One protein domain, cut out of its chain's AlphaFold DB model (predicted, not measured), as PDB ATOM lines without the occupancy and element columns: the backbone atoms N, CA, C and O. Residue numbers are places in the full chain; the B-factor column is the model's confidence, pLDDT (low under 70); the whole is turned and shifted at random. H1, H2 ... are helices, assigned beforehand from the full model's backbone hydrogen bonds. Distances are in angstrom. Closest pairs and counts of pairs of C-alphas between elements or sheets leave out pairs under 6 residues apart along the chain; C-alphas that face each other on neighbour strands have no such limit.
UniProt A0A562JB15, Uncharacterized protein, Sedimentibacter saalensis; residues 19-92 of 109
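Overview. This is residues 19 to 92 of the 109 residues of an uncharacterized protein of Sedimentibacter saalensis (UniProt A0A562JB15). A long helical hairpin: H1 runs the length of a rod, and the shorter H2 folds back beside it after a loop at the far end. Residues 20 to 26, of which 24 to 26 belong to H1, stand free at the other end. The printed part has 74 residues with two named helices, H1 then H2, and no named strand; its class is all helix. It is extended, with a radius of gyration of the C-alphas of 17.5 A and spans of 58 by 23 by 10 A.

Along the chain. H1, residues 24 to 54, measures 44.5 A and begins at C-alpha 24 (27.798, 79.529, 27.936). H2, residues 72 to 92, measures 30.4 A and ends at C-alpha 92 (14.303, 72.061, 34.946).

Arrangement. H1 and H2 touch and form a helical hairpin, running opposite ways at a shallow tilt of 15 degrees. Their closest C-alphas, of Met 51 and Trp 73, are 5.1 A apart. In H1 and H2 every O i to N i+4 pair is within hydrogen-bond range.

Size, cuts and confidence. The C-alphas farthest apart, of Ile 22 and Ser 62, are 57.7 A apart. The link from H1 to H2, residues 55 to 71, is long; in it residues 66 to 67 pair antiparallel with 70 to 71. The printed part has no cut. Residues 56 to 59 have pLDDT under 70.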
ATOM      1  N   ILE A  19      33.276  89.805  33.750       73.44
ATOM      2  CA  ILE A  19      32.708  88.468  33.532       73.44
ATOM      3  C   ILE A  19      31.492  88.575  32.612       73.44
ATOM      4  O   ILE A  19      30.341  88.538  33.054       73.44
ATOM      5  N   ASP A  20      31.768  88.696  31.317       70.69
ATOM      6  CA  ASP A  20      30.768  88.622  30.256       70.69
ATOM      7  C   ASP A  20      31.177  87.586  29.205       70.69
ATOM      8  O   ASP A  20      32.329  87.536  28.774       70.69
ATOM      9  N   ASN A  21      30.231  86.731  28.801       70.69
ATOM     10  CA  ASN A  21      30.401  85.746  27.724       70.69
ATOM     11  C   ASN A  21      31.635  84.817  27.855       70.69
ATOM     12  O   ASN A  21      32.206  84.378  26.855       70.69
ATOM     13  N   ILE A  22      32.047  84.485  29.084       73.12
ATOM     14  CA  ILE A  22      33.211  83.615  29.338       73.12
ATOM     15  C   ILE A  22      32.896  82.133  29.086       73.12
ATOM     16  O   ILE A  22      33.733  81.405  28.544       73.12
ATOM     17  N   ASP A  23      31.719  81.683  29.521       76.06
ATOM     18  CA  ASP A  23      31.255  80.297  29.433       76.06
ATOM     19  C   ASP A  23      29.733  80.303  29.238       76.06
ATOM     20  O   ASP A  23      29.001  80.974  29.977       76.06
ATOM     21  N   ARG A  24      29.233  79.557  28.247       81.19
ATOM     22  CA  ARG A  24      27.798  79.529  27.936       81.19
ATOM     23  C   ARG A  24      26.963  78.996  29.103       81.19
ATOM     24  O   ARG A  24      25.825  79.425  29.289       81.19
ATOM     25  N   ARG A  25      27.524  78.097  29.914       80.25
ATOM     26  CA  ARG A  25      26.876  77.534  31.109       80.25
ATOM     27  C   ARG A  25      26.684  78.596  32.176       80.25
ATOM     28  O   ARG A  25      25.655  78.610  32.841       80.25
ATOM     29  N   PHE A  26      27.669  79.480  32.343       80.38
ATOM     30  CA  PHE A  26      27.584  80.577  33.302       80.38
ATOM     31  C   PHE A  26      26.462  81.548  32.921       80.38
ATOM     32  O   PHE A  26      25.624  81.874  33.760       80.38
ATOM     33  N   GLU A  27      26.376  81.926  31.643       83.69
ATOM     34  CA  GLU A  27      25.312  82.805  31.148       83.69
ATOM     35  C   GLU A  27      23.919  82.171  31.231       83.69
ATOM     36  O   GLU A  27      22.952  82.850  31.590       83.69
ATOM     37  N   ALA A  28      23.801  80.872  30.939       85.19
ATOM     38  CA  ALA A  28      22.558  80.134  31.149       85.19
ATOM     39  C   ALA A  28      22.165  80.171  32.635       85.19
ATOM     40  O   ALA A  28      21.136  80.752  32.979       85.19
ATOM     41  N   ASN A  29      23.056  79.719  33.524       84.50
ATOM     42  CA  ASN A  29      22.822  79.694  34.971       84.50
ATOM     43  C   ASN A  29      22.466  81.072  35.550       84.50
ATOM     44  O   ASN A  29      21.641  81.162  36.456       84.50
ATOM     45  N   LYS A  30      23.048  82.158  35.034       87.00
ATOM     46  CA  LYS A  30      22.720  83.529  35.443       87.00
ATOM     47  C   LYS A  30      21.288  83.913  35.067       87.00
ATOM     48  O   LYS A  30      20.546  84.404  35.917       87.00
ATOM     49  N   LYS A  31      20.878  83.678  33.817       88.44
ATOM     50  CA  LYS A  31      19.496  83.929  33.354       88.44
ATOM     51  C   LYS A  31      18.493  83.113  34.157       88.44
ATOM     52  O   LYS A  31      17.431  83.598  34.536       88.44
ATOM     53  N   ASP A  32      18.877  81.887  34.443       89.94
ATOM     54  CA  ASP A  32      18.091  80.917  35.170       89.94
ATOM     55  C   ASP A  32      17.925  81.303  36.639       89.94
ATOM     56  O   ASP A  32      16.804  81.342  37.148       89.94
ATOM     57  N   PHE A  33      19.011  81.704  37.297       90.69
ATOM     58  CA  PHE A  33      18.981  82.286  38.632       90.69
ATOM     59  C   PHE A  33      18.015  83.473  38.690       90.69
ATOM     60  O   PHE A  33      17.142  83.494  39.557       90.69
ATOM     61  N   ILE A  34      18.131  84.417  37.748       93.88
ATOM     62  CA  ILE A  34      17.263  85.600  37.670       93.88
ATOM     63  C   ILE A  34      15.799  85.190  37.494       93.88
ATOM     64  O   ILE A  34      14.934  85.720  38.188       93.88
ATOM     65  N   LEU A  35      15.511  84.233  36.609       94.06
ATOM     66  CA  LEU A  35      14.155  83.746  36.369       94.06
ATOM     67  C   LEU A  35      13.554  83.111  37.628       94.06
ATOM     68  O   LEU A  35      12.471  83.503  38.058       94.06
ATOM     69  N   PHE A  36      14.250  82.147  38.232       94.31
ATOM     70  CA  PHE A  36      13.757  81.432  39.409       94.31
ATOM     71  C   PHE A  36      13.606  82.353  40.620       94.31
ATOM     72  O   PHE A  36      12.581  82.299  41.304       94.31
ATOM     73  N   HIS A  37      14.578  83.235  40.863       95.62
ATOM     74  CA  HIS A  37      14.490  84.205  41.954       95.62
ATOM     75  C   HIS A  37      13.382  85.221  41.701       95.62
ATOM     76  O   HIS A  37      12.581  85.467  42.596       95.62
ATOM     77  N   GLY A  38      13.282  85.762  40.485       97.00
ATOM     78  CA  GLY A  38      12.241  86.720  40.120       97.00
ATOM     79  C   GLY A  38      10.836  86.151  40.308       97.00
ATOM     80  O   GLY A  38       9.990  86.790  40.934       97.00
ATOM     81  N   VAL A  39      10.600  84.917  39.850       96.81
ATOM     82  CA  VAL A  39       9.319  84.225  40.056       96.81
ATOM     83  C   VAL A  39       9.055  83.979  41.539       96.81
ATOM     84  O   VAL A  39       7.952  84.242  42.010       96.81
ATOM     85  N   THR A  40      10.057  83.530  42.297       94.38
ATOM     86  CA  THR A  40       9.903  83.286  43.741       94.38
ATOM     87  C   THR A  40       9.555  84.576  44.484       94.38
ATOM     88  O   THR A  40       8.617  84.587  45.276       94.38
ATOM     89  N   VAL A  41      10.239  85.686  44.194       97.31
ATOM     90  CA  VAL A  41       9.943  87.001  44.786       97.31
ATOM     91  C   VAL A  41       8.518  87.444  44.449       97.31
ATOM     92  O   VAL A  41       7.786  87.867  45.343       97.31
ATOM     93  N   ALA A  42       8.087  87.297  43.193       97.38
ATOM     94  CA  ALA A  42       6.720  87.623  42.794       97.38
ATOM     95  C   ALA A  42       5.681  86.790  43.566       97.38
ATOM     96  O   ALA A  42       4.695  87.331  44.064       97.38
ATOM     97  N   VAL A  43       5.927  85.488  43.729       97.12
ATOM     98  CA  VAL A  43       5.052  84.584  44.490       97.12
ATOM     99  C   VAL A  43       5.003  84.969  45.966       97.12
ATOM    100  O   VAL A  43       3.918  84.999  46.536       97.12
ATOM    101  N   VAL A  44       6.135  85.329  46.578       96.06
ATOM    102  CA  VAL A  44       6.183  85.799  47.974       96.06
ATOM    103  C   VAL A  44       5.353  87.071  48.154       96.06
ATOM    104  O   VAL A  44       4.601  87.177  49.123       96.06
ATOM    105  N   ILE A  45       5.434  88.021  47.218       96.81
ATOM    106  CA  ILE A  45       4.630  89.252  47.257       96.81
ATOM    107  C   ILE A  45       3.138  88.914  47.178       96.81
ATOM    108  O   ILE A  45       2.358  89.373  48.013       96.81
ATOM    109  N   ILE A  46       2.738  88.071  46.220       95.88
ATOM    110  CA  ILE A  46       1.340  87.648  46.055       95.88
ATOM    111  C   ILE A  46       0.851  86.906  47.303       95.88
ATOM    112  O   ILE A  46      -0.231  87.204  47.808       95.88
ATOM    113  N   ALA A  47       1.656  85.990  47.844       93.75
ATOM    114  CA  ALA A  47       1.340  85.266  49.067       93.75
ATOM    115  C   ALA A  47       1.171  86.217  50.252       93.75
ATOM    116  O   ALA A  47       0.223  86.075  51.014       93.75
ATOM    117  N   THR A  48       2.024  87.232  50.365       91.75
ATOM    118  CA  THR A  48       1.924  88.257  51.409       91.75
ATOM    119  C   THR A  48       0.624  89.045  51.294       91.75
ATOM    120  O   THR A  48      -0.109  89.165  52.274       91.75
ATOM    121  N   ILE A  49       0.277  89.515  50.094       91.94
ATOM    122  CA  ILE A  49      -0.993  90.212  49.847       91.94
ATOM    123  C   ILE A  49      -2.178  89.308  50.200       91.94
ATOM    124  O   ILE A  49      -3.099  89.735  50.898       91.94
ATOM    125  N   PHE A  50      -2.148  88.047  49.768       90.81
ATOM    126  CA  PHE A  50      -3.184  87.067  50.076       90.81
ATOM    127  C   PHE A  50      -3.333  86.843  51.587       90.81
ATOM    128  O   PHE A  50      -4.454  86.831  52.095       90.81
ATOM    129  N   MET A  51      -2.217  86.745  52.316       88.25
ATOM    130  CA  MET A  51      -2.215  86.617  53.772       88.25
ATOM    131  C   MET A  51      -2.918  87.781  54.458       88.25
ATOM    132  O   MET A  51      -3.776  87.546  55.298       88.25
ATOM    133  N   PHE A  52      -2.642  89.027  54.079       85.50
ATOM    134  CA  PHE A  52      -3.342  90.174  54.671       85.50
ATOM    135  C   PHE A  52      -4.801  90.290  54.220       85.50
ATOM    136  O   PHE A  52      -5.653  90.732  54.989       85.50
ATOM    137  N   SER A  53      -5.109  89.850  52.999       85.19
ATOM    138  CA  SER A  53      -6.471  89.910  52.457       85.19
ATOM    139  C   SER A  53      -7.405  88.877  53.095       85.19
ATOM    140  O   SER A  53      -8.592  89.144  53.265       85.19
ATOM    141  N   VAL A  54      -6.884  87.694  53.439       82.75
ATOM    142  CA  VAL A  54      -7.683  86.532  53.878       82.75
ATOM    143  C   VAL A  54      -7.392  86.128  55.325       82.75
ATOM    144  O   VAL A  54      -8.198  85.441  55.949       82.75
ATOM    145  N   GLY A  55      -6.245  86.525  55.870       71.38
ATOM    146  CA  GLY A  55      -5.697  85.932  57.080       71.38
ATOM    147  C   GLY A  55      -6.142  86.543  58.391       71.38
ATOM    148  O   GLY A  55      -6.068  85.839  59.387       71.38
ATOM    149  N   SER A  56      -6.625  87.787  58.408       65.88
ATOM    150  CA  SER A  56      -7.253  88.423  59.586       65.88
ATOM    151  C   SER A  56      -8.023  89.695  59.212       65.88
ATOM    152  O   SER A  56      -8.074  90.611  60.021       65.88
ATOM    153  N   GLY A  57      -8.495  89.811  57.958       62.22
ATOM    154  CA  GLY A  57      -9.001  91.041  57.325       62.22
ATOM    155  C   GLY A  57      -9.301  92.199  58.293       62.22
ATOM    156  O   GLY A  57     -10.376  92.234  58.870       62.22
ATOM    157  N   LYS A  58      -8.354  93.146  58.427       61.19
ATOM    158  CA  LYS A  58      -8.346  94.334  59.326       61.19
ATOM    159  C   LYS A  58      -7.792  94.187  60.758       61.19
ATOM    160  O   LYS A  58      -7.752  95.190  61.462       61.19
ATOM    161  N   GLY A  59      -7.260  93.032  61.151       64.38
ATOM    162  CA  GLY A  59      -6.475  92.874  62.386       64.38
ATOM    163  C   GLY A  59      -7.209  92.225  63.558       64.38
ATOM    164  O   GLY A  59      -6.664  92.231  64.660       64.38
ATOM    165  N   ASP A  60      -8.394  91.649  63.333       71.12
ATOM    166  CA  ASP A  60      -9.077  90.837  64.341       71.12
ATOM    167  C   ASP A  60      -8.825  89.341  64.096       71.12
ATOM    168  O   ASP A  60      -9.017  88.816  62.995       71.12
ATOM    169  N   ALA A  61      -8.360  88.648  65.135       70.56
ATOM    170  CA  ALA A  61      -8.041  87.226  65.086       70.56
ATOM    171  C   ALA A  61      -9.300  86.337  65.105       70.56
ATOM    172  O   ALA A  61      -9.206  85.145  64.807       70.56
ATOM    173  N   SER A  62     -10.476  86.887  65.429       75.75
ATOM    174  CA  SER A  62     -11.747  86.155  65.348       75.75
ATOM    175  C   SER A  62     -12.195  85.876  63.913       75.75
ATOM    176  O   SER A  62     -12.907  84.904  63.669       75.75
ATOM    177  N   ASP A  63     -11.761  86.701  62.958       80.06
ATOM    178  CA  ASP A  63     -12.256  86.678  61.575       80.06
ATOM    179  C   ASP A  63     -11.470  85.717  60.670       80.06
ATOM    180  O   ASP A  63     -11.742  85.584  59.470       80.06
ATOM    181  N   VAL A  64     -10.483  85.020  61.234       84.50
ATOM    182  CA  VAL A  64      -9.670  84.057  60.498       84.50
ATOM    183  C   VAL A  64     -10.525  82.858  60.112       84.50
ATOM    184  O   VAL A  64     -11.039  82.123  60.952       84.50
ATOM    185  N   LYS A  65     -10.651  82.620  58.806       86.56
ATOM    186  CA  LYS A  65     -11.334  81.433  58.286       86.56
ATOM    187  C   LYS A  65     -10.425  80.221  58.403       86.56
ATOM    188  O   LYS A  65      -9.271  80.286  57.982       86.56
ATOM    189  N   TYR A  66     -10.967  79.112  58.893       89.88
ATOM    190  CA  TYR A  66     -10.256  77.842  59.001       89.88
ATOM    191  C   TYR A  66     -10.833  76.802  58.044       89.88
ATOM    192  O   TYR A  66     -12.043  76.721  57.844       89.88
ATOM    193  N   VAL A  67      -9.958  75.971  57.485       89.94
ATOM    194  CA  VAL A  67     -10.315  74.778  56.716       89.94
ATOM    195  C   VAL A  67      -9.493  73.622  57.271       89.94
ATOM    196  O   VAL A  67      -8.272  73.715  57.361       89.94
ATOM    197  N   MET A  68     -10.164  72.545  57.694       90.00
ATOM    198  CA  MET A  68      -9.523  71.368  58.307       90.00
ATOM    199  C   MET A  68      -8.590  71.708  59.490       90.00
ATOM    200  O   MET A  68      -7.579  71.046  59.700       90.00
ATOM    201  N   GLY A  69      -8.907  72.758  60.255       88.19
ATOM    202  CA  GLY A  69      -8.098  73.210  61.394       88.19
ATOM    203  C   GLY A  69      -6.939  74.151  61.046       88.19
ATOM    204  O   GLY A  69      -6.304  74.672  61.957       88.19
ATOM    205  N   PHE A  70      -6.694  74.442  59.763       89.38
ATOM    206  CA  PHE A  70      -5.663  75.388  59.330       89.38
ATOM    207  C   PHE A  70      -6.260  76.726  58.895       89.38
ATOM    208  O   PHE A  70      -7.314  76.734  58.252       89.38
ATOM    209  N   PRO A  71      -5.589  77.858  59.167       90.38
ATOM    210  CA  PRO A  71      -5.983  79.139  58.602       90.38
ATOM    211  C   PRO A  71      -6.007  79.090  57.069       90.38
ATOM    212  O   PRO A  71      -5.073  78.606  56.429       90.38
ATOM    213  N   LEU A  72      -7.054  79.636  56.455       90.94
ATOM    214  CA  LEU A  72      -7.241  79.623  55.003       90.94
ATOM    215  C   LEU A  72      -6.083  80.312  54.269       90.94
ATOM    216  O   LEU A  72      -5.651  79.852  53.212       90.94
ATOM    217  N   TRP A  73      -5.546  81.386  54.853       90.12
ATOM    218  CA  TRP A  73      -4.382  82.075  54.307       90.12
ATOM    219  C   TRP A  73      -3.151  81.165  54.224       90.12
ATOM    220  O   TRP A  73      -2.402  81.227  53.251       90.12
ATOM    221  N   TRP A  74      -2.967  80.297  55.222       90.44
ATOM    222  CA  TRP A  74      -1.840  79.375  55.299       90.44
ATOM    223  C   TRP A  74      -1.952  78.305  54.216       90.44
ATOM    224  O   TRP A  74      -0.979  78.025  53.516       90.44
ATOM    225  N   LEU A  75      -3.156  77.764  54.014       92.44
ATOM    226  CA  LEU A  75      -3.419  76.793  52.951       92.44
ATOM    227  C   LEU A  75      -3.202  77.396  51.563       92.44
ATOM    228  O   LEU A  75      -2.556  76.773  50.724       92.44
ATOM    229  N   GLY A  76      -3.690  78.616  51.323       91.44
ATOM    230  CA  GLY A  76      -3.484  79.278  50.036       91.44
ATOM    231  C   GLY A  76      -2.017  79.636  49.784       91.44
ATOM    232  O   GLY A  76      -1.517  79.376  48.692       91.44
ATOM    233  N   ALA A  77      -1.295  80.143  50.792       92.62
ATOM    234  CA  ALA A  77       0.142  80.402  50.687       92.62
ATOM    235  C   ALA A  77       0.929  79.121  50.382       92.62
ATOM    236  O   ALA A  77       1.728  79.090  49.447       92.62
ATOM    237  N   THR A  78       0.641  78.039  51.105       93.19
ATOM    238  CA  THR A  78       1.255  76.725  50.873       93.19
ATOM    239  C   THR A  78       0.957  76.213  49.462       93.19
ATOM    240  O   THR A  78       1.866  75.771  48.762       93.19
ATOM    241  N   GLY A  79      -0.293  76.331  49.003       95.25
ATOM    242  CA  GLY A  79      -0.693  75.962  47.645       95.25
ATOM    243  C   GLY A  79       0.057  76.744  46.563       95.25
ATOM    244  O   GLY A  79       0.499  76.150  45.580       95.25
ATOM    245  N   MET A  80       0.265  78.051  46.760       95.94
ATOM    246  CA  MET A  80       1.052  78.881  45.841       95.94
ATOM    247  C   MET A  80       2.507  78.411  45.753       95.94
ATOM    248  O   MET A  80       3.005  78.205  44.648       95.94
ATOM    249  N   TYR A  81       3.166  78.153  46.886       94.69
ATOM    250  CA  TYR A  81       4.540  77.639  46.884       94.69
ATOM    251  C   TYR A  81       4.653  76.259  46.226       94.69
ATOM    252  O   TYR A  81       5.580  76.023  45.448       94.69
ATOM    253  N   LEU A  82       3.696  75.359  46.475       96.75
ATOM    254  CA  LEU A  82       3.649  74.049  45.816       96.75
ATOM    255  C   LEU A  82       3.489  74.183  44.298       96.75
ATOM    256  O   LEU A  82       4.184  73.499  43.546       96.75
ATOM    257  N   ALA A  83       2.626  75.089  43.834       96.62
ATOM    258  CA  ALA A  83       2.461  75.357  42.409       96.62
ATOM    259  C   ALA A  83       3.767  75.862  41.774       96.62
ATOM    260  O   ALA A  83       4.163  75.379  40.711       96.62
ATOM    261  N   THR A  84       4.484  76.772  42.445       96.62
ATOM    262  CA  THR A  84       5.794  77.261  41.987       96.62
ATOM    263  C   THR A  84       6.846  76.153  41.959       96.62
ATOM    264  O   THR A  84       7.613  76.071  41.001       96.62
ATOM    265  N   MET A  85       6.856  75.260  42.954       94.38
ATOM    266  CA  MET A  85       7.748  74.097  42.981       94.38
ATOM    267  C   MET A  85       7.488  73.168  41.790       94.38
ATOM    268  O   MET A  85       8.423  72.792  41.082       94.38
ATOM    269  N   VAL A  86       6.222  72.822  41.534       96.12
ATOM    270  CA  VAL A  86       5.829  71.967  40.403       96.12
ATOM    271  C   VAL A  86       6.224  72.604  39.076       96.12
ATOM    272  O   VAL A  86       6.869  71.954  38.252       96.12
ATOM    273  N   TRP A  87       5.911  73.887  38.891       95.88
ATOM    274  CA  TRP A  87       6.339  74.646  37.719       95.88
ATOM    275  C   TRP A  87       7.865  74.613  37.541       95.88
ATOM    276  O   TRP A  87       8.354  74.342  36.440       95.88
ATOM    277  N   GLY A  88       8.623  74.799  38.624       94.12
ATOM    278  CA  GLY A  88      10.082  74.751  38.600       94.12
ATOM    279  C   GLY A  88      10.635  73.390  38.180       94.12
ATOM    280  O   GLY A  88      11.524  73.325  37.331       94.12
ATOM    281  N   MET A  89      10.056  72.293  38.679       94.25
ATOM    282  CA  MET A  89      10.423  70.936  38.256       94.25
ATOM    283  C   MET A  89      10.185  70.718  36.756       94.25
ATOM    284  O   MET A  89      11.054  70.185  36.063       94.25
ATOM    285  N   PHE A  90       9.044  71.171  36.224       94.38
ATOM    286  CA  PHE A  90       8.775  71.110  34.783       94.38
ATOM    287  C   PHE A  90       9.774  71.939  33.974       94.38
ATOM    288  O   PHE A  90      10.190  71.518  32.893       94.38
ATOM    289  N   ARG A  91      10.189  73.101  34.484       91.31
ATOM    290  CA  ARG A  91      11.148  73.963  33.794       91.31
ATOM    291  C   ARG A  91      12.552  73.359  33.752       91.31
ATOM    292  O   ARG A  91      13.176  73.410  32.693       91.31
ATOM    293  N   ILE A  92      13.007  72.757  34.854       89.38
ATOM    294  CA  ILE A  92      14.303  72.061  34.946       89.38
ATOM    295  C   ILE A  92      14.312  70.811  34.059       89.38
ATOM    296  O   ILE A  92      15.295  70.538  33.375       89.38
TER     297      ILE A  92